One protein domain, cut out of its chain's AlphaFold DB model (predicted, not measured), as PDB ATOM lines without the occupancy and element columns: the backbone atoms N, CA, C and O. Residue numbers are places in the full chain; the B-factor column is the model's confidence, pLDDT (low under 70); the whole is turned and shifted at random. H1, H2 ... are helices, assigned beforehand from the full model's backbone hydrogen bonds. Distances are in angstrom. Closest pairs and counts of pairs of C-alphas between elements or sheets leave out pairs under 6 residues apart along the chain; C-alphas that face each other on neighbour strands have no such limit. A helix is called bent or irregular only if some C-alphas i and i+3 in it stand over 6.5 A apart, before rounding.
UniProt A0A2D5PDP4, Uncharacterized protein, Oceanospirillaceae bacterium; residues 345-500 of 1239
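This is residues 345 to 500 of the 1239 residues of an uncharacterized protein of Oceanospirillaceae bacterium (UniProt A0A2D5PDP4). Two helices, H7 and H8, fold into a hairpin in the middle; on one side of it is a group of crossed helices, H1, H2, H4 and H5, and on the other a second helical hairpin, H9 and H10, loosely attached. The short H3 packs on H2, H6 packs on the last residue of H8, and a long loop, residues 432 to 446, joins H7 to H8. The printed part has 156 residues with ten named helices, H1 to H10 in order, and no named strand: all helix, the packing mostly crossed. It is compact, with a radius of gyration of the C-alphas of 14.8 A, and spans 41 by 36 by 31 A.

H1, residues 347 to 358, is the hub, touching four helices. With residues 353 to 357 alone it touches H2, residues 362 to 371, at a steep tilt of 55 degrees; the closest C-alphas, Ile 356 and Gly 362, are 5.3 A apart. H3, residues 375 to 379, touches H2, closest at the C-alphas of Gly 364 and Ala 377, 5.4 A. H4, residues 386 to 393, and H5, residues 395 to 404, form a hairpin; H5 touches H1, closest at the C-alphas of Ser 351 and Phe 397, 4.8 A. H7, residues 418 to 431, and H8, residues 447 to 465, form a hairpin at a shallow tilt of 13 degrees; their closest C-alphas, Leu 429 and Arg 450, are 5.4 A apart. H6, residues 411 to 416, touches H8 at residue 465 alone, with the C-alphas of Asn 411 and Leu 465 closest at 5.4 A. H9, residues 472 to 481, is close to but not clearly touching H7, and forms a hairpin with H10, residues 487 to 494, at a steep tilt of 44 degrees; their closest C-alphas, Thr 479 and Ala 487, are 6.0 A apart. Each O i to N i+4 pair is within hydrogen-bond range except in H7, 8 of 10, and H9, 5 of 6.

H1 begins at C-alpha 347 (-105.502, -124.261, -119.618) and is 16.3 A long. H8, the longest, runs 27.0 A to C-alpha 465 (-91.262, -108.113, -112.567). H7, 18.1 A, is irregular: C-alphas 421 and 424 are 7.8 A apart. H10 ends at C-alpha 494 (-98.452, -99.453, -110.606).

The C-alphas farthest apart, Asp 345 and Gln 500, are 43.9 A apart. The printed part has no cut, and the H7 to H8 link is long. Confidence is under 70 at residues 345 to 347, 402, 406 to 409, 432 to 437 and 499 to 500.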
ATOM      1  N   ASP A 345    -110.244-125.766-122.609       56.56
ATOM      2  CA  ASP A 345    -110.676-124.372-122.478       56.56
ATOM      3  C   ASP A 345    -110.235-123.706-121.162       56.56
ATOM      4  O   ASP A 345    -110.367-122.506-121.058       56.56
ATOM      5  N   ASN A 346    -109.726-124.392-120.130       63.62
ATOM      6  CA  ASN A 346    -109.260-123.771-118.876       63.62
ATOM      7  C   ASN A 346    -107.728-123.674-118.721       63.62
ATOM      8  O   ASN A 346    -107.250-123.224-117.670       63.62
ATOM      9  N   LEU A 347    -106.952-124.071-119.735       69.56
ATOM     10  CA  LEU A 347    -105.502-124.261-119.618       69.56
ATOM     11  C   LEU A 347    -104.739-122.992-119.192       69.56
ATOM     12  O   LEU A 347    -103.787-123.098-118.414       69.56
ATOM     13  N   SER A 348    -105.159-121.797-119.625       78.31
ATOM     14  CA  SER A 348    -104.481-120.530-119.295       78.31
ATOM     15  C   SER A 348    -104.577-120.176-117.803       78.31
ATOM     16  O   SER A 348    -103.578-119.831-117.162       78.31
ATOM     17  N   LEU A 349    -105.751-120.357-117.188       85.88
ATOM     18  CA  LEU A 349    -105.953-120.102-115.758       85.88
ATOM     19  C   LEU A 349    -105.326-121.197-114.873       85.88
ATOM     20  O   LEU A 349    -104.800-120.893-113.797       85.88
ATOM     21  N   GLU A 350    -105.353-122.460-115.311       87.12
ATOM     22  CA  GLU A 350    -104.666-123.567-114.627       87.12
ATOM     23  C   GLU A 350    -103.144-123.383-114.653       87.12
ATOM     24  O   GLU A 350    -102.485-123.490-113.613       87.12
ATOM     25  N   SER A 351    -102.601-123.004-115.810       88.94
ATOM     26  CA  SER A 351    -101.183-122.700-115.991       88.94
ATOM     27  C   SER A 351    -100.742-121.512-115.141       88.94
ATOM     28  O   SER A 351     -99.736-121.610-114.429       88.94
ATOM     29  N   LEU A 352    -101.525-120.421-115.116       92.31
ATOM     30  CA  LEU A 352    -101.273-119.299-114.210       92.31
ATOM     31  C   LEU A 352    -101.276-119.765-112.749       92.31
ATOM     32  O   LEU A 352    -100.373-119.422-111.986       92.31
ATOM     33  N   ARG A 353    -102.273-120.555-112.335       93.31
ATOM     34  CA  ARG A 353    -102.368-121.065-110.962       93.31
ATOM     35  C   ARG A 353    -101.123-121.851-110.569       93.31
ATOM     36  O   ARG A 353    -100.580-121.618-109.487       93.31
ATOM     37  N   ASP A 354    -100.663-122.752-111.425       93.19
ATOM     38  CA  ASP A 354     -99.479-123.565-111.162       93.19
ATOM     39  C   ASP A 354     -98.209-122.711-111.059       93.19
ATOM     40  O   ASP A 354     -97.394-122.920-110.151       93.19
ATOM     41  N   PHE A 355     -98.080-121.676-111.894       96.00
ATOM     42  CA  PHE A 355     -97.007-120.689-111.772       96.00
ATOM     43  C   PHE A 355     -97.063-119.924-110.442       96.00
ATOM     44  O   PHE A 355     -96.059-119.844-109.727       96.00
ATOM     45  N   ILE A 356     -98.239-119.430-110.041       97.06
ATOM     46  CA  ILE A 356     -98.402-118.741-108.754       97.06
ATOM     47  C   ILE A 356     -98.061-119.669-107.583       97.06
ATOM     48  O   ILE A 356     -97.406-119.245-106.629       97.06
ATOM     49  N   LEU A 357     -98.446-120.945-107.643       96.00
ATOM     50  CA  LEU A 357     -98.100-121.932-106.617       96.00
ATOM     51  C   LEU A 357     -96.592-122.241-106.572       96.00
ATOM     52  O   LEU A 357     -96.076-122.586-105.503       96.00
ATOM     53  N   ALA A 358     -95.875-122.083-107.688       95.62
ATOM     54  CA  ALA A 358     -94.425-122.256-107.770       95.62
ATOM     55  C   ALA A 358     -93.620-121.079-107.177       95.62
ATOM     56  O   ALA A 358     -92.446-121.265-106.814       95.62
ATOM     57  N   LEU A 359     -94.232-119.895-107.040       95.75
ATOM     58  CA  LEU A 359     -93.616-118.720-106.415       95.75
ATOM     59  C   LEU A 359     -93.330-118.938-104.914       95.75
ATOM     60  O   LEU A 359     -93.966-119.756-104.234       95.75
ATOM     61  N   PRO A 360     -92.381-118.183-104.329       92.25
ATOM     62  CA  PRO A 360     -92.193-118.161-102.884       92.25
ATOM     63  C   PRO A 360     -93.499-117.792-102.161       92.25
ATOM     64  O   PRO A 360     -94.056-116.726-102.381       92.25
ATOM     65  N   GLN A 361     -93.955-118.660-101.251       93.19
ATOM     66  CA  GLN A 361     -95.258-118.543-100.569       93.19
ATOM     67  C   GLN A 361     -96.481-118.703-101.487       93.19
ATOM     68  O   GLN A 361     -97.547-118.188-101.157       93.19
ATOM     69  N   GLY A 362     -96.361-119.463-102.580       93.44
ATOM     70  CA  GLY A 362     -97.418-119.658-103.578       93.44
ATOM     71  C   GLY A 362     -98.803-120.015-103.025       93.44
ATOM     72  O   GLY A 362     -99.785-119.399-103.420       93.44
ATOM     73  N   ASP A 363     -98.907-120.903-102.026       95.31
ATOM     74  CA  ASP A 363    -100.191-121.200-101.352       95.31
ATOM     75  C   ASP A 363    -100.849-119.951-100.728       95.31
ATOM     76  O   ASP A 363    -102.073-119.818-100.705       95.31
ATOM     77  N   GLY A 364    -100.030-119.058-100.167       95.00
ATOM     78  CA  GLY A 364    -100.471-117.787 -99.602       95.00
ATOM     79  C   GLY A 364    -100.831-116.780-100.691       95.00
ATOM     80  O   GLY A 364    -101.866-116.131-100.586       95.00
ATOM     81  N   LEU A 365    -100.039-116.698-101.763       96.75
ATOM     82  CA  LEU A 365    -100.315-115.829-102.912       96.75
ATOM     83  C   LEU A 365    -101.604-116.231-103.644       96.75
ATOM     84  O   LEU A 365    -102.411-115.369-103.977       96.75
ATOM     85  N   TRP A 366    -101.870-117.528-103.803       96.69
ATOM     86  CA  TRP A 366    -103.118-117.999-104.405       96.69
ATOM     87  C   TRP A 366    -104.344-117.638-103.552       96.69
ATOM     88  O   TRP A 366    -105.361-117.180-104.069       96.69
ATOM     89  N   ARG A 367    -104.250-117.760-102.218       94.50
ATOM     90  CA  ARG A 367    -105.313-117.281-101.310       94.50
ATOM     91  C   ARG A 367    -105.470-115.765-101.344       94.50
ATOM     92  O   ARG A 367    -106.596-115.279-101.272       94.50
ATOM     93  N   TYR A 368    -104.366-115.028-101.473       96.94
ATOM     94  CA  TYR A 368    -104.409-113.589-101.698       96.94
ATOM     95  C   TYR A 368    -105.223-113.267-102.955       96.94
ATOM     96  O   TYR A 368    -106.168-112.495-102.844       96.94
ATOM     97  N   ILE A 369    -104.968-113.926-104.091       96.25
ATOM     98  CA  ILE A 369    -105.764-113.744-105.316       96.25
ATOM     99  C   ILE A 369    -107.254-114.000-105.036       96.25
ATOM    100  O   ILE A 369    -108.065-113.104-105.262       96.25
ATOM    101  N   ILE A 370    -107.612-115.152-104.448       93.25
ATOM    102  CA  ILE A 370    -109.014-115.555-104.212       93.25
ATOM    103  C   ILE A 370    -109.815-114.507-103.418       93.25
ATOM    104  O   ILE A 370    -110.896-114.099-103.856       93.25
ATOM    105  N   ASP A 371    -109.328-114.087-102.244       91.62
ATOM    106  CA  ASP A 371    -110.115-113.270-101.303       91.62
ATOM    107  C   ASP A 371    -109.339-112.158-100.569       91.62
ATOM    108  O   ASP A 371    -109.945-111.370 -99.839       91.62
ATOM    109  N   GLY A 372    -108.024-112.051-100.771       92.25
ATOM    110  CA  GLY A 372    -107.164-111.047-100.138       92.25
ATOM    111  C   GLY A 372    -106.751-111.367 -98.694       92.25
ATOM    112  O   GLY A 372    -106.141-110.527 -98.034       92.25
ATOM    113  N   SER A 373    -107.062-112.554 -98.163       89.50
ATOM    114  CA  SER A 373    -106.843-112.890 -96.744       89.50
ATOM    115  C   SER A 373    -105.371-113.019 -96.321       89.50
ATOM    116  O   SER A 373    -105.051-112.778 -95.154       89.50
ATOM    117  N   GLU A 374    -104.467-113.354 -97.245       91.38
ATOM    118  CA  GLU A 374    -103.041-113.631 -96.988       91.38
ATOM    119  C   GLU A 374    -102.116-112.496 -97.482       91.38
ATOM    120  O   GLU A 374    -101.054-112.744 -98.050       91.38
ATOM    121  N   GLN A 375    -102.483-111.231 -97.233       91.88
ATOM    122  CA  GLN A 375    -101.695-110.034 -97.607       91.88
ATOM    123  C   GLN A 375    -100.202-110.137 -97.238       91.88
ATOM    124  O   GLN A 375     -99.327-109.689 -97.971       91.88
ATOM    125  N   GLN A 376     -99.891-110.777 -96.108       92.12
ATOM    126  CA  GLN A 376     -98.519-110.947 -95.638       92.12
ATOM    127  C   GLN A 376     -97.638-111.772 -96.606       92.12
ATOM    128  O   GLN A 376     -96.414-111.598 -96.587       92.12
ATOM    129  N   ALA A 377     -98.225-112.673 -97.404       91.62
ATOM    130  CA  ALA A 377     -97.506-113.422 -98.435       91.62
ATOM    131  C   ALA A 377     -97.110-112.507 -99.603       91.62
ATOM    132  O   ALA A 377     -95.957-112.535-100.030       91.62
ATOM    133  N   PHE A 378     -98.028-111.638-100.037       94.12
ATOM    134  CA  PHE A 378     -97.773-110.617-101.053       94.12
ATOM    135  C   PHE A 378     -96.719-109.593-100.596       94.12
ATOM    136  O   PHE A 378     -95.752-109.340-101.308       94.12
ATOM    137  N   ASP A 379     -96.825-109.079 -99.367       91.88
ATOM    138  CA  ASP A 379     -95.893-108.069 -98.836       91.88
ATOM    139  C   ASP A 379     -94.427-108.563 -98.777       91.88
ATOM    140  O   ASP A 379     -93.486-107.766 -98.743       91.88
ATOM    141  N   GLN A 380     -94.222-109.885 -98.723       91.81
ATOM    142  CA  GLN A 380     -92.905-110.533 -98.696       91.81
ATOM    143  C   GLN A 380     -92.390-110.937-100.079       91.81
ATOM    144  O   GLN A 380     -91.250-111.399-100.177       91.81
ATOM    145  N   LEU A 381     -93.207-110.784-101.119       93.31
ATOM    146  CA  LEU A 381     -92.831-111.094-102.486       93.31
ATOM    147  C   LEU A 381     -91.779-110.091-102.976       93.31
ATOM    148  O   LEU A 381     -91.837-108.894-102.670       93.31
ATOM    149  N   THR A 382     -90.795-110.599-103.703       93.06
ATOM    150  CA  THR A 382     -89.688-109.836-104.290       93.06
ATOM    151  C   THR A 382     -89.586-110.161-105.770       93.06
ATOM    152  O   THR A 382     -90.221-111.109-106.224       93.06
ATOM    153  N   GLU A 383     -88.752-109.413-106.487       94.25
ATOM    154  CA  GLU A 383     -88.416-109.690-107.881       94.25
ATOM    155  C   GLU A 383     -87.948-111.144-108.069       94.25
ATOM    156  O   GLU A 383     -87.205-111.685-107.235       94.25
ATOM    157  N   VAL A 384     -88.424-111.777-109.139       93.31
ATOM    158  CA  VAL A 384     -88.105-113.153-109.535       93.31
ATOM    159  C   VAL A 384     -87.830-113.158-111.031       93.31
ATOM    160  O   VAL A 384     -88.504-112.465-111.781       93.31
ATOM    161  N   ASP A 385     -86.873-113.972-111.464       90.31
ATOM    162  CA  ASP A 385     -86.703-114.311-112.876       90.31
ATOM    163  C   ASP A 385     -87.883-115.196-113.316       90.31
ATOM    164  O   ASP A 385     -87.927-116.396-113.010       90.31
ATOM    165  N   VAL A 386     -88.898-114.566-113.917       91.38
ATOM    166  CA  VAL A 386     -90.184-115.207-114.239       91.38
ATOM    167  C   VAL A 386     -89.990-116.335-115.243       91.38
ATOM    168  O   VAL A 386     -90.500-117.435-115.018       91.38
ATOM    169  N   TYR A 387     -89.199-116.090-116.290       86.25
ATOM    170  CA  TYR A 387     -88.940-117.071-117.338       86.25
ATOM    171  C   TYR A 387     -88.206-118.297-116.778       86.25
ATOM    172  O   TYR A 387     -88.651-119.432-116.963       86.25
ATOM    173  N   GLN A 388     -87.141-118.087-115.993       85.88
ATOM    174  CA  GLN A 388     -86.402-119.191-115.375       85.88
ATOM    175  C   GLN A 388     -87.268-119.988-114.387       85.88
ATOM    176  O   GLN A 388     -87.196-121.219-114.352       85.88
ATOM    177  N   LEU A 389     -88.106-119.320-113.583       91.19
ATOM    178  CA  LEU A 389     -88.998-120.011-112.648       91.19
ATOM    179  C   LEU A 389     -90.052-120.854-113.377       91.19
ATOM    180  O   LEU A 389     -90.300-121.990-112.962       91.19
ATOM    181  N   ALA A 390     -90.667-120.305-114.427       88.56
ATOM    182  CA  ALA A 390     -91.650-121.014-115.238       88.56
ATOM    183  C   ALA A 390     -91.020-122.259-115.874       88.56
ATOM    184  O   ALA A 390     -91.532-123.367-115.702       88.56
ATOM    185  N   ASN A 391     -89.839-122.103-116.476       82.31
ATOM    186  CA  ASN A 391     -89.077-123.205-117.056       82.31
ATOM    187  C   ASN A 391     -88.751-124.312-116.036       82.31
ATOM    188  O   ASN A 391     -88.858-125.499-116.343       82.31
ATOM    189  N   ASP A 392     -88.398-123.946-114.802       85.38
ATOM    190  CA  ASP A 392     -88.014-124.919-113.777       85.38
ATOM    191  C   ASP A 392     -89.205-125.623-113.104       85.38
ATOM    192  O   ASP A 392     -89.042-126.735-112.582       85.38
ATOM    193  N   LYS A 393     -90.369-124.963-112.999       89.62
ATOM    194  CA  LYS A 393     -91.440-125.394-112.076       89.62
ATOM    195  C   LYS A 393     -92.879-125.276-112.581       89.62
ATOM    196  O   LYS A 393     -93.748-125.825-111.909       89.62
ATOM    197  N   ALA A 394     -93.143-124.600-113.695       86.50
ATOM    198  CA  ALA A 394     -94.493-124.373-114.215       86.50
ATOM    199  C   ALA A 394     -94.503-124.451-115.752       86.50
ATOM    200  O   ALA A 394     -94.565-123.434-116.438       86.50
ATOM    201  N   ARG A 395     -94.425-125.681-116.287       79.19
ATOM    202  CA  ARG A 395     -94.278-125.940-117.732       79.19
ATOM    203  C   ARG A 395     -95.424-125.360-118.573       79.19
ATOM    204  O   ARG A 395     -95.132-124.800-119.617       79.19
ATOM    205  N   GLY A 396     -96.676-125.434-118.111       78.88
ATOM    206  CA  GLY A 396     -97.820-124.853-118.836       78.88
ATOM    207  C   GLY A 396     -97.703-123.334-118.991       78.88
ATOM    208  O   GLY A 396     -97.786-122.809-120.092       78.88
ATOM    209  N   PHE A 397     -97.353-122.629-117.909       86.44
ATOM    210  CA  PHE A 397     -97.105-121.186-117.973       86.44
ATOM    211  C   PHE A 397     -95.860-120.839-118.795       86.44
ATOM    212  O   PHE A 397     -95.808-119.792-119.429       86.44
ATOM    213  N   LYS A 398     -94.852-121.720-118.814       84.25
ATOM    214  CA  LYS A 398     -93.701-121.580-119.708       84.25
ATOM    215  C   LYS A 398     -94.126-121.671-121.179       84.25
ATOM    216  O   LYS A 398     -93.622-120.884-121.962       84.25
ATOM    217  N   SER A 399     -95.061-122.561-121.525       76.00
ATOM    218  CA  SER A 399     -95.644-122.618-122.873       76.00
ATOM    219  C   SER A 399     -96.359-121.318-123.220       76.00
ATOM    220  O   SER A 399     -96.084-120.751-124.259       76.00
ATOM    221  N   MET A 400     -97.169-120.769-122.305       81.00
ATOM    222  CA  MET A 400     -97.819-119.467-122.527       81.00
ATOM    223  C   MET A 400     -96.811-118.327-122.735       81.00
ATOM    224  O   MET A 400     -97.000-117.490-123.607       81.00
ATOM    225  N   LEU A 401     -95.736-118.281-121.936       81.06
ATOM    226  CA  LEU A 401     -94.649-117.313-122.133       81.06
ATOM    227  C   LEU A 401     -93.953-117.523-123.476       81.06
ATOM    228  O   LEU A 401     -93.525-116.555-124.093       81.06
ATOM    229  N   ASP A 402     -93.793-118.780-123.885       69.88
ATOM    230  CA  ASP A 402     -93.204-119.105-125.167       69.88
ATOM    231  C   ASP A 402     -94.137-118.607-126.301       69.88
ATOM    232  O   ASP A 402     -93.695-117.851-127.165       69.88
ATOM    233  N   ASP A 403     -95.433-118.892-126.249       70.44
ATOM    234  CA  ASP A 403     -96.381-118.549-127.317       70.44
ATOM    235  C   ASP A 403     -96.688-117.050-127.432       70.44
ATOM    236  O   ASP A 403     -96.952-116.575-128.535       70.44
ATOM    237  N   GLN A 404     -96.663-116.306-126.320       74.50
ATOM    238  CA  GLN A 404     -97.145-114.917-126.263       74.50
ATOM    239  C   GLN A 404     -96.037-113.857-126.199       74.50
ATOM    240  O   GLN A 404     -96.345-112.687-126.354       74.50
ATOM    241  N   ILE A 405     -94.765-114.216-125.953       73.25
ATOM    242  CA  ILE A 405     -93.687-113.220-125.761       73.25
ATOM    243  C   ILE A 405     -92.567-113.358-126.792       73.25
ATOM    244  O   ILE A 405     -91.839-114.352-126.781       73.25
ATOM    245  N   LEU A 406     -92.394-112.331-127.627       60.25
ATOM    246  CA  LEU A 406     -91.418-112.190-128.714       60.25
ATOM    247  C   LEU A 406     -89.976-112.271-128.206       60.25
ATOM    248  O   LEU A 406     -89.214-113.175-128.555       60.25
ATOM    249  N   MET A 407     -89.599-111.333-127.333       58.53
ATOM    250  CA  MET A 407     -88.215-111.149-126.893       58.53
ATOM    251  C   MET A 407     -87.935-111.890-125.579       58.53
ATOM    252  O   MET A 407     -87.939-111.323-124.483       58.53
ATOM    253  N   ARG A 408     -87.679-113.196-125.670       59.94
ATOM    254  CA  ARG A 408     -87.533-114.085-124.504       59.94
ATOM    255  C   ARG A 408     -86.141-114.012-123.876       59.94
ATOM    256  O   ARG A 408     -85.198-114.595-124.399       59.94
ATOM    257  N   ASN A 409     -85.992-113.351-122.724       62.16
ATOM    258  CA  ASN A 409     -84.784-113.495-121.878       62.16
ATOM    259  C   ASN A 409     -84.786-112.698-120.563       62.16
ATOM    260  O   ASN A 409     -83.893-112.917-119.740       62.16
ATOM    261  N   ASN A 410     -85.717-111.767-120.332       78.50
ATOM    262  CA  ASN A 410     -85.708-110.984-119.097       78.50
ATOM    263  C   ASN A 410     -87.082-110.387-118.731       78.50
ATOM    264  O   ASN A 410     -87.994-110.303-119.550       78.50
ATOM    265  N   ASN A 411     -87.208-109.933-117.481       87.44
ATOM    266  CA  ASN A 411     -88.440-109.344-116.957       87.44
ATOM    267  C   ASN A 411     -88.878-108.062-117.689       87.44
ATOM    268  O   ASN A 411     -90.063-107.760-117.666       87.44
ATOM    269  N   GLN A 412     -87.981-107.295-118.321       83.12
ATOM    270  CA  GLN A 412     -88.372-106.078-119.048       83.12
ATOM    271  C   GLN A 412     -89.144-106.408-120.323       83.12
ATOM    272  O   GLN A 412     -90.149-105.753-120.587       83.12
ATOM    273  N   SER A 413     -88.722-107.430-121.069       78.69
ATOM    274  CA  SER A 413     -89.470-107.903-122.238       78.69
ATOM    275  C   SER A 413     -90.851-108.410-121.824       78.69
ATOM    276  O   SER A 413     -91.856-107.982-122.377       78.69
ATOM    277  N   ILE A 414     -90.913-109.200-120.743       86.81
ATOM    278  CA  ILE A 414     -92.192-109.678-120.195       86.81
ATOM    279  C   ILE A 414     -93.093-108.512-119.782       86.81
ATOM    280  O   ILE A 414     -94.295-108.587-119.975       86.81
ATOM    281  N   VAL A 415     -92.543-107.427-119.228       88.62
ATOM    282  CA  VAL A 415     -93.333-106.235-118.884       88.62
ATOM    283  C   VAL A 415     -93.939-105.584-120.123       88.62
ATOM    284  O   VAL A 415     -95.082-105.151-120.034       88.62
ATOM    285  N   ARG A 416     -93.205-105.495-121.241       80.75
ATOM    286  CA  ARG A 416     -93.689-104.860-122.480       80.75
ATOM    287  C   ARG A 416     -94.888-105.602-123.072       80.75
ATOM    288  O   ARG A 416     -95.836-104.945-123.477       80.75
ATOM    289  N   GLU A 417     -94.860-106.928-123.019       85.12
ATOM    290  CA  GLU A 417     -95.852-107.824-123.640       85.12
ATOM    291  C   GLU A 417     -96.777-108.481-122.593       85.12
ATOM    292  O   GLU A 417     -97.473-109.461-122.847       85.12
ATOM    293  N   LEU A 418     -96.812-107.938-121.368       90.25
ATOM    294  CA  LEU A 418     -97.597-108.509-120.268       90.25
ATOM    295  C   LEU A 418     -99.104-108.510-120.565       90.25
ATOM    296  O   LEU A 418     -99.825-109.335-120.007       90.25
ATOM    297  N   SER A 419     -99.589-107.573-121.385       88.38
ATOM    298  CA  SER A 419    -101.002-107.512-121.776       88.38
ATOM    299  C   SER A 419    -101.411-108.685-122.654       88.38
ATOM    300  O   SER A 419    -102.485-109.222-122.424       88.38
ATOM    301  N   GLU A 420    -100.554-109.102-123.586       85.31
ATOM    302  CA  GLU A 420    -100.786-110.259-124.465       85.31
ATOM    303  C   GLU A 420    -100.774-111.550-123.637       85.31
ATOM    304  O   GLU A 420    -101.702-112.351-123.680       85.31
ATOM    305  N   LEU A 421     -99.795-111.689-122.732       87.44
ATOM    306  CA  LEU A 421     -99.708-112.842-121.829       87.44
ATOM    307  C   LEU A 421    -100.954-113.030-120.938       87.44
ATOM    308  O   LEU A 421    -101.244-114.150-120.505       87.44
ATOM    309  N   LEU A 422    -101.640-111.940-120.582       90.56
ATOM    310  CA  LEU A 422    -102.774-111.946-119.654       90.56
ATOM    311  C   LEU A 422    -104.137-111.743-120.327       90.56
ATOM    312  O   LEU A 422    -105.131-111.739-119.603       90.56
ATOM    313  N   GLU A 423    -104.199-111.617-121.652       87.81
ATOM    314  CA  GLU A 423    -105.419-111.289-122.403       87.81
ATOM    315  C   GLU A 423    -106.561-112.276-122.120       87.81
ATOM    316  O   GLU A 423    -107.610-111.885-121.612       87.81
ATOM    317  N   ASP A 424    -106.309-113.578-122.271       84.00
ATOM    318  CA  ASP A 424    -107.277-114.637-121.944       84.00
ATOM    319  C   ASP A 424    -107.817-114.551-120.507       84.00
ATOM    320  O   ASP A 424    -108.969-114.885-120.213       84.00
ATOM    321  N   ILE A 425    -106.953-114.169-119.565       88.44
ATOM    322  CA  ILE A 425    -107.275-114.121-118.135       88.44
ATOM    323  C   ILE A 425    -108.098-112.871-117.831       88.44
ATOM    324  O   ILE A 425    -109.018-112.916-117.009       88.44
ATOM    325  N   GLU A 426    -107.766-111.766-118.492       88.44
ATOM    326  CA  GLU A 426    -108.518-110.522-118.472       88.44
ATOM    327  C   GLU A 426    -109.933-110.735-119.013       88.44
ATOM    328  O   GLU A 426    -110.895-110.487-118.280       88.44
ATOM    329  N   ASP A 427    -110.067-111.294-120.213       83.44
ATOM    330  CA  ASP A 427    -111.352-111.539-120.870       83.44
ATOM    331  C   ASP A 427    -112.285-112.397-120.019       83.44
ATOM    332  O   ASP A 427    -113.446-112.041-119.783       83.44
ATOM    333  N   ARG A 428    -111.763-113.479-119.438       82.38
ATOM    334  CA  ARG A 428    -112.544-114.361-118.558       82.38
ATOM    335  C   ARG A 428    -113.022-113.680-117.284       82.38
ATOM    336  O   ARG A 428    -114.111-113.977-116.789       82.38
ATOM    337  N   LEU A 429    -112.197-112.819-116.690       85.69
ATOM    338  CA  LEU A 429    -112.527-112.191-115.411       85.69
ATOM    339  C   LEU A 429    -113.380-110.933-115.583       85.69
ATOM    340  O   LEU A 429    -114.251-110.686-114.736       85.69
ATOM    341  N   LEU A 430    -113.139-110.159-116.641       84.25
ATOM    342  CA  LEU A 430    -113.718-108.833-116.845       84.25
ATOM    343  C   LEU A 430    -114.838-108.797-117.889       84.25
ATOM    344  O   LEU A 430    -115.776-108.023-117.700       84.25
ATOM    345  N   HIS A 431    -114.780-109.623-118.937       76.44
ATOM    346  CA  HIS A 431    -115.648-109.489-120.115       76.44
ATOM    347  C   HIS A 431    -116.615-110.667-120.326       76.44
ATOM    348  O   HIS A 431    -117.663-110.489-120.945       76.44
ATOM    349  N   TRP A 432    -116.333-111.854-119.778       69.06
ATOM    350  CA  TRP A 432    -117.203-113.028-119.917       69.06
ATOM    351  C   TRP A 432    -118.333-113.100-118.873       69.06
ATOM    352  O   TRP A 432    -118.117-113.027-117.658       69.06
ATOM    353  N   ASP A 433    -119.558-113.345-119.349       58.81
ATOM    354  CA  ASP A 433    -120.771-113.469-118.522       58.81
ATOM    355  C   ASP A 433    -120.959-114.864-117.876       58.81
ATOM    356  O   ASP A 433    -121.803-115.038-116.986       58.81
ATOM    357  N   VAL A 434    -120.177-115.878-118.277       61.47
ATOM    358  CA  VAL A 434    -120.364-117.287-117.872       61.47
ATOM    359  C   VAL A 434    -119.346-117.711-116.803       61.47
ATOM    360  O   VAL A 434    -118.335-118.350-117.061       61.47
ATOM    361  N   VAL A 435    -119.644-117.393-115.541       61.69
ATOM    362  CA  VAL A 435    -118.784-117.701-114.372       61.69
ATOM    363  C   VAL A 435    -118.640-119.210-114.097       61.69
ATOM    364  O   VAL A 435    -117.744-119.631-113.366       61.69
ATOM    365  N   GLU A 436    -119.537-120.044-114.632       67.19
ATOM    366  CA  GLU A 436    -119.617-121.475-114.300       67.19
ATOM    367  C   GLU A 436    -118.419-122.293-114.817       67.19
ATOM    368  O   GLU A 436    -118.104-123.323-114.222       67.19
ATOM    369  N   GLU A 437    -117.722-121.824-115.854       67.31
ATOM    370  CA  GLU A 437    -116.690-122.595-116.568       67.31
ATOM    371  C   GLU A 437    -115.344-122.676-115.830       67.31
ATOM    372  O   GLU A 437    -114.649-123.687-115.941       67.31
ATOM    373  N   PHE A 438    -115.006-121.679-115.001       75.75
ATOM    374  CA  PHE A 438    -113.732-121.618-114.260       75.75
ATOM    375  C   PHE A 438    -113.888-121.533-112.729       75.75
ATOM    376  O   PHE A 438    -112.895-121.435-111.995       75.75
ATOM    377  N   ALA A 439    -115.122-121.607-112.210       78.94
ATOM    378  CA  ALA A 439    -115.419-121.485-110.778       78.94
ATOM    379  C   ALA A 439    -114.725-122.543-109.895       78.94
ATOM    380  O   ALA A 439    -114.494-122.300-108.706       78.94
ATOM    381  N   ASP A 440    -114.382-123.704-110.464       82.31
ATOM    382  CA  ASP A 440    -113.654-124.775-109.773       82.31
ATOM    383  C   ASP A 440    -112.172-124.427-109.526       82.31
ATOM    384  O   ASP A 440    -111.563-124.945-108.582       82.31
ATOM    385  N   ILE A 441    -111.601-123.520-110.327       84.75
ATOM    386  CA  ILE A 441    -110.201-123.082-110.243       84.75
ATOM    387  C   ILE A 441    -110.101-121.793-109.423       84.75
ATOM    388  O   ILE A 441    -109.370-121.743-108.425       84.75
ATOM    389  N   LEU A 442    -110.854-120.762-109.821       88.31
ATOM    390  CA  LEU A 442    -110.867-119.451-109.179       88.31
ATOM    391  C   LEU A 442    -112.310-119.056-108.824       88.31
ATOM    392  O   LEU A 442    -113.017-118.476-109.643       88.31
ATOM    393  N   PRO A 443    -112.774-119.372-107.602       87.62
ATOM    394  CA  PRO A 443    -114.155-119.118-107.216       87.62
ATOM    395  C   PRO A 443    -114.408-117.625-106.980       87.62
ATOM    396  O   PRO A 443    -113.685-116.969-106.222       87.62
ATOM    397  N   SER A 444    -115.503-117.115-107.544       86.38
ATOM    398  CA  SER A 444    -115.911-115.707-107.432       86.38
ATOM    399  C   SER A 444    -117.413-115.613-107.164       86.38
ATOM    400  O   SER A 444    -118.209-116.341-107.752       86.38
ATOM    401  N   ALA A 445    -117.820-114.740-106.243       82.81
ATOM    402  CA  ALA A 445    -119.221-114.571-105.860       82.81
ATOM    403  C   ALA A 445    -119.973-113.572-106.751       82.81
ATOM    404  O   ALA A 445    -121.184-113.699-106.922       82.81
ATOM    405  N   ASP A 446    -119.265-112.574-107.280       85.88
ATOM    406  CA  ASP A 446    -119.793-111.512-108.129       85.88
ATOM    407  C   ASP A 446    -118.682-110.898-109.002       85.88
ATOM    408  O   ASP A 446    -117.500-111.226-108.867       85.88
ATOM    409  N   GLU A 447    -119.085-110.014-109.914       85.88
ATOM    410  CA  GLU A 447    -118.196-109.268-110.810       85.88
ATOM    411  C   GLU A 447    -117.174-108.420-110.045       85.88
ATOM    412  O   GLU A 447    -115.997-108.405-110.392       85.88
ATOM    413  N   SER A 448    -117.580-107.796-108.935       88.44
ATOM    414  CA  SER A 448    -116.670-106.992-108.114       88.44
ATOM    415  C   SER A 448    -115.534-107.844-107.539       88.44
ATOM    416  O   SER A 448    -114.383-107.408-107.506       88.44
ATOM    417  N   GLN A 449    -115.818-109.082-107.127       89.69
ATOM    418  CA  GLN A 449    -114.783-110.013-106.693       89.69
ATOM    419  C   GLN A 449    -113.854-110.422-107.844       89.69
ATOM    420  O   GLN A 449    -112.651-110.519-107.601       89.69
ATOM    421  N   ARG A 450    -114.365-110.614-109.070       89.94
ATOM    422  CA  ARG A 450    -113.530-110.924-110.249       89.94
ATOM    423  C   ARG A 450    -112.597-109.774-110.613       89.94
ATOM    424  O   ARG A 450    -111.397-109.989-110.746       89.94
ATOM    425  N   GLN A 451    -113.110-108.545-110.633       91.44
ATOM    426  CA  GLN A 451    -112.302-107.337-110.830       91.44
ATOM    427  C   GLN A 451    -111.175-107.246-109.787       91.44
ATOM    428  O   GLN A 451    -110.022-106.972-110.113       91.44
ATOM    429  N   GLN A 452    -111.475-107.542-108.515       93.44
ATOM    430  CA  GLN A 452    -110.451-107.580-107.466       93.44
ATOM    431  C   GLN A 452    -109.460-108.740-107.632       93.44
ATOM    432  O   GLN A 452    -108.293-108.576-107.288       93.44
ATOM    433  N   GLN A 453    -109.887-109.900-108.130       94.38
ATOM    434  CA  GLN A 453    -108.998-111.031-108.409       94.38
ATOM    435  C   GLN A 453    -108.008-110.697-109.526       94.38
ATOM    436  O   GLN A 453    -106.811-110.914-109.335       94.38
ATOM    437  N   TYR A 454    -108.472-110.088-110.620       94.31
ATOM    438  CA  TYR A 454    -107.609-109.634-111.713       94.31
ATOM    439  C   TYR A 454    -106.572-108.612-111.231       94.31
ATOM    440  O   TYR A 454    -105.372-108.800-111.422       94.31
ATOM    441  N   LEU A 455    -106.997-107.601-110.463       95.75
ATOM    442  CA  LEU A 455    -106.071-106.634-109.862       95.75
ATOM    443  C   LEU A 455    -105.009-107.287-108.964       95.75
ATOM    444  O   LEU A 455    -103.878-106.821-108.912       95.75
ATOM    445  N   ARG A 456    -105.347-108.361-108.242       96.19
ATOM    446  CA  ARG A 456    -104.380-109.074-107.390       96.19
ATOM    447  C   ARG A 456    -103.409-109.939-108.187       96.19
ATOM    448  O   ARG A 456    -102.283-110.135-107.733       96.19
ATOM    449  N   ILE A 457    -103.825-110.448-109.346       96.25
ATOM    450  CA  ILE A 457    -102.926-111.098-110.306       96.25
ATOM    451  C   ILE A 457    -101.927-110.058-110.829       96.25
ATOM    452  O   ILE A 457    -100.719-110.278-110.736       96.25
ATOM    453  N   LEU A 458    -102.410-108.886-111.257       95.75
ATOM    454  CA  LEU A 458    -101.556-107.782-111.704       95.75
ATOM    455  C   LEU A 458    -100.612-107.271-110.607       95.75
ATOM    456  O   LEU A 458     -99.438-107.044-110.886       95.75
ATOM    457  N   ASP A 459    -101.067-107.162-109.352       95.50
ATOM    458  CA  ASP A 459    -100.197-106.823-108.216       95.50
ATOM    459  C   ASP A 459     -98.998-107.771-108.121       95.50
ATOM    460  O   ASP A 459     -97.865-107.339-107.887       95.50
ATOM    461  N   ILE A 460     -99.248-109.077-108.268       96.81
ATOM    462  CA  ILE A 460     -98.205-110.098-108.202       96.81
ATOM    463  C   ILE A 460     -97.221-109.909-109.355       96.81
ATOM    464  O   ILE A 460     -96.020-109.857-109.084       96.81
ATOM    465  N   PHE A 461     -97.696-109.747-110.595       95.75
ATOM    466  CA  PHE A 461     -96.823-109.514-111.751       95.75
ATOM    467  C   PHE A 461     -96.007-108.229-111.615       95.75
ATOM    468  O   PHE A 461     -94.785-108.271-111.745       95.75
ATOM    469  N   TYR A 462     -96.633-107.116-111.230       94.69
ATOM    470  CA  TYR A 462     -95.936-105.859-110.956       94.69
ATOM    471  C   TYR A 462     -94.830-106.041-109.904       94.69
ATOM    472  O   TYR A 462     -93.724-105.523-110.046       94.69
ATOM    473  N   ARG A 463     -95.079-106.844-108.862       93.69
ATOM    474  CA  ARG A 463     -94.109-107.085-107.788       93.69
ATOM    475  C   ARG A 463     -92.953-108.007-108.186       93.69
ATOM    476  O   ARG A 463     -91.831-107.766-107.736       93.69
ATOM    477  N   ILE A 464     -93.213-109.066-108.956       95.12
ATOM    478  CA  ILE A 464     -92.181-110.039-109.364       95.12
ATOM    479  C   ILE A 464     -91.365-109.560-110.564       95.12
ATOM    480  O   ILE A 464     -90.196-109.926-110.657       95.12
ATOM    481  N   LEU A 465     -91.949-108.730-111.432       93.06
ATOM    482  CA  LEU A 465     -91.262-108.113-112.567       93.06
ATOM    483  C   LEU A 465     -90.539-106.819-112.167       93.06
ATOM    484  O   LEU A 465     -89.527-106.480-112.772       93.06
ATOM    485  N   ASN A 466     -91.030-106.129-111.127       91.25
ATOM    486  CA  ASN A 466     -90.454-104.910-110.550       91.25
ATOM    487  C   ASN A 466     -90.174-103.774-111.571       91.25
ATOM    488  O   ASN A 466     -89.076-103.204-111.559       91.25
ATOM    489  N   PRO A 467     -91.124-103.412-112.462       91.00
ATOM    490  CA  PRO A 467     -90.935-102.278-113.355       91.00
ATOM    491  C   PRO A 467     -91.140-100.950-112.613       91.00
ATOM    492  O   PRO A 467     -91.869-100.876-111.624       91.00
ATOM    493  N   SER A 468     -90.568 -99.863-113.138       85.75
ATOM    494  CA  SER A 468     -90.856 -98.511-112.630       85.75
ATOM    495  C   SER A 468     -92.315 -98.096-112.857       85.75
ATOM    496  O   SER A 468     -92.848 -97.275-112.111       85.75
ATOM    497  N   GLN A 469     -92.956 -98.645-113.895       87.12
ATOM    498  CA  GLN A 469     -94.365 -98.450-114.232       87.12
ATOM    499  C   GLN A 469     -94.851 -99.575-115.166       87.12
ATOM    500  O   GLN A 469     -94.066-100.049-115.985       87.12
ATOM    501  N   LEU A 470     -96.114-100.005-115.046       89.25
ATOM    502  CA  LEU A 470     -96.736-100.901-116.038       89.25
ATOM    503  C   LEU A 470     -97.014-100.166-117.367       89.25
ATOM    504  O   LEU A 470     -97.277 -98.959-117.329       89.25
ATOM    505  N   PRO A 471     -96.987-100.863-118.521       84.25
ATOM    506  CA  PRO A 471     -97.248-100.254-119.826       84.25
ATOM    507  C   PRO A 471     -98.556 -99.456-119.883       84.25
ATOM    508  O   PRO A 471     -99.517 -99.756-119.174       84.25
ATOM    509  N   GLU A 472     -98.591 -98.445-120.753       76.44
ATOM    510  CA  GLU A 472     -99.723 -97.514-120.895       76.44
ATOM    511  C   GLU A 472    -101.049 -98.234-121.183       76.44
ATOM    512  O   GLU A 472    -102.078 -97.839-120.639       76.44
ATOM    513  N   ILE A 473    -101.013 -99.355-121.912       79.88
ATOM    514  CA  ILE A 473    -102.195-100.175-122.210       79.88
ATOM    515  C   ILE A 473    -102.946-100.627-120.945       79.88
ATOM    516  O   ILE A 473    -104.172-100.627-120.923       79.88
ATOM    517  N   PHE A 474    -102.250-100.914-119.836       86.31
ATOM    518  CA  PHE A 474    -102.913-101.264-118.575       86.31
ATOM    519  C   PHE A 474    -103.598-100.064-117.922       86.31
ATOM    520  O   PHE A 474    -104.595-100.242-117.222       86.31
ATOM    521  N   ARG A 475    -103.095 -98.839-118.121       85.19
ATOM    522  CA  ARG A 475    -103.779 -97.624-117.652       85.19
ATOM    523  C   ARG A 475    -105.111 -97.488-118.380       85.19
ATOM    524  O   ARG A 475    -106.125 -97.260-117.727       85.19
ATOM    525  N   GLU A 476    -105.101 -97.627-119.702       76.44
ATOM    526  CA  GLU A 476    -106.292 -97.510-120.550       76.44
ATOM    527  C   GLU A 476    -107.307 -98.606-120.200       76.44
ATOM    528  O   GLU A 476    -108.400 -98.283-119.727       76.44
ATOM    529  N   LYS A 477    -106.884 -99.876-120.205       82.56
ATOM    530  CA  LYS A 477    -107.733-101.022-119.848       82.56
ATOM    531  C   LYS A 477    -108.344-100.924-118.448       82.56
ATOM    532  O   LYS A 477    -109.547-101.120-118.262       82.56
ATOM    533  N   LEU A 478    -107.553-100.591-117.421       87.75
ATOM    534  CA  LEU A 478    -108.021-100.589-116.024       87.75
ATOM    535  C   LEU A 478    -108.820 -99.345-115.627       87.75
ATOM    536  O   LEU A 478    -109.531 -99.388-114.618       87.75
ATOM    537  N   THR A 479    -108.668 -98.234-116.352       82.31
ATOM    538  CA  THR A 479    -109.288 -96.956-115.973       82.31
ATOM    539  C   THR A 479    -110.355 -96.498-116.957       82.31
ATOM    540  O   THR A 479    -111.426 -96.079-116.519       82.31
ATOM    541  N   GLU A 480    -110.099 -96.593-118.259       73.56
ATOM    542  CA  GLU A 480    -110.993 -96.119-119.317       73.56
ATOM    543  C   GLU A 480    -111.962 -97.227-119.755       73.56
ATOM    544  O   GLU A 480    -113.173 -96.997-119.712       73.56
ATOM    545  N   ASP A 481    -111.462 -98.431-120.060       74.88
ATOM    546  CA  ASP A 481    -112.282 -99.519-120.623       74.88
ATOM    547  C   ASP A 481    -113.112-100.236-119.553       74.88
ATOM    548  O   ASP A 481    -114.337-100.327-119.636       74.88
ATOM    549  N   SER A 482    -112.450-100.723-118.498       78.44
ATOM    550  CA  SER A 482    -113.107-101.482-117.425       78.44
ATOM    551  C   SER A 482    -113.587-100.613-116.254       78.44
ATOM    552  O   SER A 482    -114.437-101.037-115.469       78.44
ATOM    553  N   GLY A 483    -113.039 -99.400-116.096       81.56
ATOM    554  CA  GLY A 483    -113.375 -98.486-114.997       81.56
ATOM    555  C   GLY A 483    -113.107 -99.038-113.589       81.56
ATOM    556  O   GLY A 483    -113.698 -98.562-112.615       81.56
ATOM    557  N   ILE A 484    -112.244-100.053-113.464       88.44
ATOM    558  CA  ILE A 484    -111.956-100.750-112.203       88.44
ATOM    559  C   ILE A 484    -111.141 -99.867-111.247       88.44
ATOM    560  O   ILE A 484    -111.298 -99.958-110.025       88.44
ATOM    561  N   LEU A 485    -110.268 -99.016-111.792       88.44
ATOM    562  CA  LEU A 485    -109.467 -98.042-111.055       88.44
ATOM    563  C   LEU A 485    -109.712 -96.628-111.582       88.44
ATOM    564  O   LEU A 485    -109.938 -96.410-112.768       88.44
ATOM    565  N   SER A 486    -109.575 -95.632-110.712       83.44
ATOM    566  CA  SER A 486    -109.286 -94.273-111.174       83.44
ATOM    567  C   SER A 486    -107.829 -94.151-111.633       83.44
ATOM    568  O   SER A 486    -106.959 -94.897-111.178       83.44
ATOM    569  N   ALA A 487    -107.522 -93.163-112.479       74.56
ATOM    570  CA  ALA A 487    -106.141 -92.889-112.880       74.56
ATOM    571  C   ALA A 487    -105.220 -92.630-111.671       74.56
ATOM    572  O   ALA A 487    -104.100 -93.135-111.629       74.56
ATOM    573  N   GLU A 488    -105.701 -91.919-110.642       77.88
ATOM    574  CA  GLU A 488    -104.950 -91.699-109.395       77.88
ATOM    575  C   GLU A 488    -104.611 -93.025-108.694       77.88
ATOM    576  O   GLU A 488    -103.475 -93.230-108.259       77.88
ATOM    577  N   GLU A 489    -105.576 -93.944-108.614       85.31
ATOM    578  CA  GLU A 489    -105.359 -95.270-108.037       85.31
ATOM    579  C   GLU A 489    -104.395 -96.111-108.878       85.31
ATOM    580  O   GLU A 489    -103.570 -96.811-108.295       85.31
ATOM    581  N   TYR A 490    -104.436 -96.004-110.213       88.19
ATOM    582  CA  TYR A 490    -103.484 -96.670-111.104       88.19
ATOM    583  C   TYR A 490    -102.044 -96.222-110.833       88.19
ATOM    584  O   TYR A 490    -101.212 -97.054-110.472       88.19
ATOM    585  N   TYR A 491    -101.736 -94.920-110.914       83.38
ATOM    586  CA  TYR A 491    -100.362 -94.446-110.680       83.38
ATOM    587  C   TYR A 491     -99.905 -94.699-109.245       83.38
ATOM    588  O   TYR A 491     -98.742 -95.008-109.022       83.38
ATOM    589  N   SER A 492    -100.806 -94.615-108.260       83.81
ATOM    590  CA  SER A 492    -100.450 -94.952-106.879       83.81
ATOM    591  C   SER A 492    -100.124 -96.437-106.688       83.81
ATOM    592  O   SER A 492     -99.493 -96.775-105.682       83.81
ATOM    593  N   ARG A 493    -100.608 -97.318-107.568       88.38
ATOM    594  CA  ARG A 493    -100.505 -98.774-107.428       88.38
ATOM    595  C   ARG A 493     -99.435 -99.388-108.327       88.38
ATOM    596  O   ARG A 493     -98.753-100.303-107.879       88.38
ATOM    597  N   TYR A 494     -99.270 -98.867-109.541       91.75
ATOM    598  CA  TYR A 494     -98.452 -99.453-110.606       91.75
ATOM    599  C   TYR A 494     -97.436 -98.474-111.216       91.75
ATOM    600  O   TYR A 494     -97.016 -98.660-112.357       91.75
ATOM    601  N   SER A 495     -97.042 -97.418-110.492       84.56
ATOM    602  CA  SER A 495     -96.019 -96.457-110.927       84.56
ATOM    603  C   SER A 495     -95.216 -95.886-109.748       84.56
ATOM    604  O   SER A 495     -95.729 -95.722-108.641       84.56
ATOM    605  N   ASP A 496     -93.955 -95.523-109.997       82.38
ATOM    606  CA  ASP A 496     -93.099 -94.773-109.063       82.38
ATOM    607  C   ASP A 496     -93.450 -93.270-108.978       82.38
ATOM    608  O   ASP A 496     -92.834 -92.507-108.218       82.38
ATOM    609  N   VAL A 497     -94.430 -92.806-109.762       74.62
ATOM    610  CA  VAL A 497     -94.881 -91.409-109.756       74.62
ATOM    611  C   VAL A 497     -95.461 -91.053-108.387       74.62
ATOM    612  O   VAL A 497     -96.378 -91.687-107.867       74.62
ATOM    613  N   ALA A 498     -94.937 -89.986-107.778       73.75
ATOM    614  CA  ALA A 498     -95.436 -89.517-106.492       73.75
ATOM    615  C   ALA A 498     -96.944 -89.185-106.589       73.75
ATOM    616  O   ALA A 498     -97.326 -88.451-107.503       73.75
ATOM    617  N   PRO A 499     -97.789 -89.576-105.612       66.62
ATOM    618  CA  PRO A 499     -99.245 -89.366-105.674       66.62
ATOM    619  C   PRO A 499     -99.685 -87.911-105.912       66.62
ATOM    620  O   PRO A 499    -100.776 -87.649-106.393       66.62
ATOM    621  N   GLN A 500     -98.830 -86.937-105.583       68.88
ATOM    622  CA  GLN A 500     -99.092 -85.504-105.778       68.88
ATOM    623  C   GLN A 500     -98.880 -85.022-107.225       68.88
ATOM    624  O   GLN A 500     -99.334 -83.933-107.567       68.88
TER     625      GLN A 500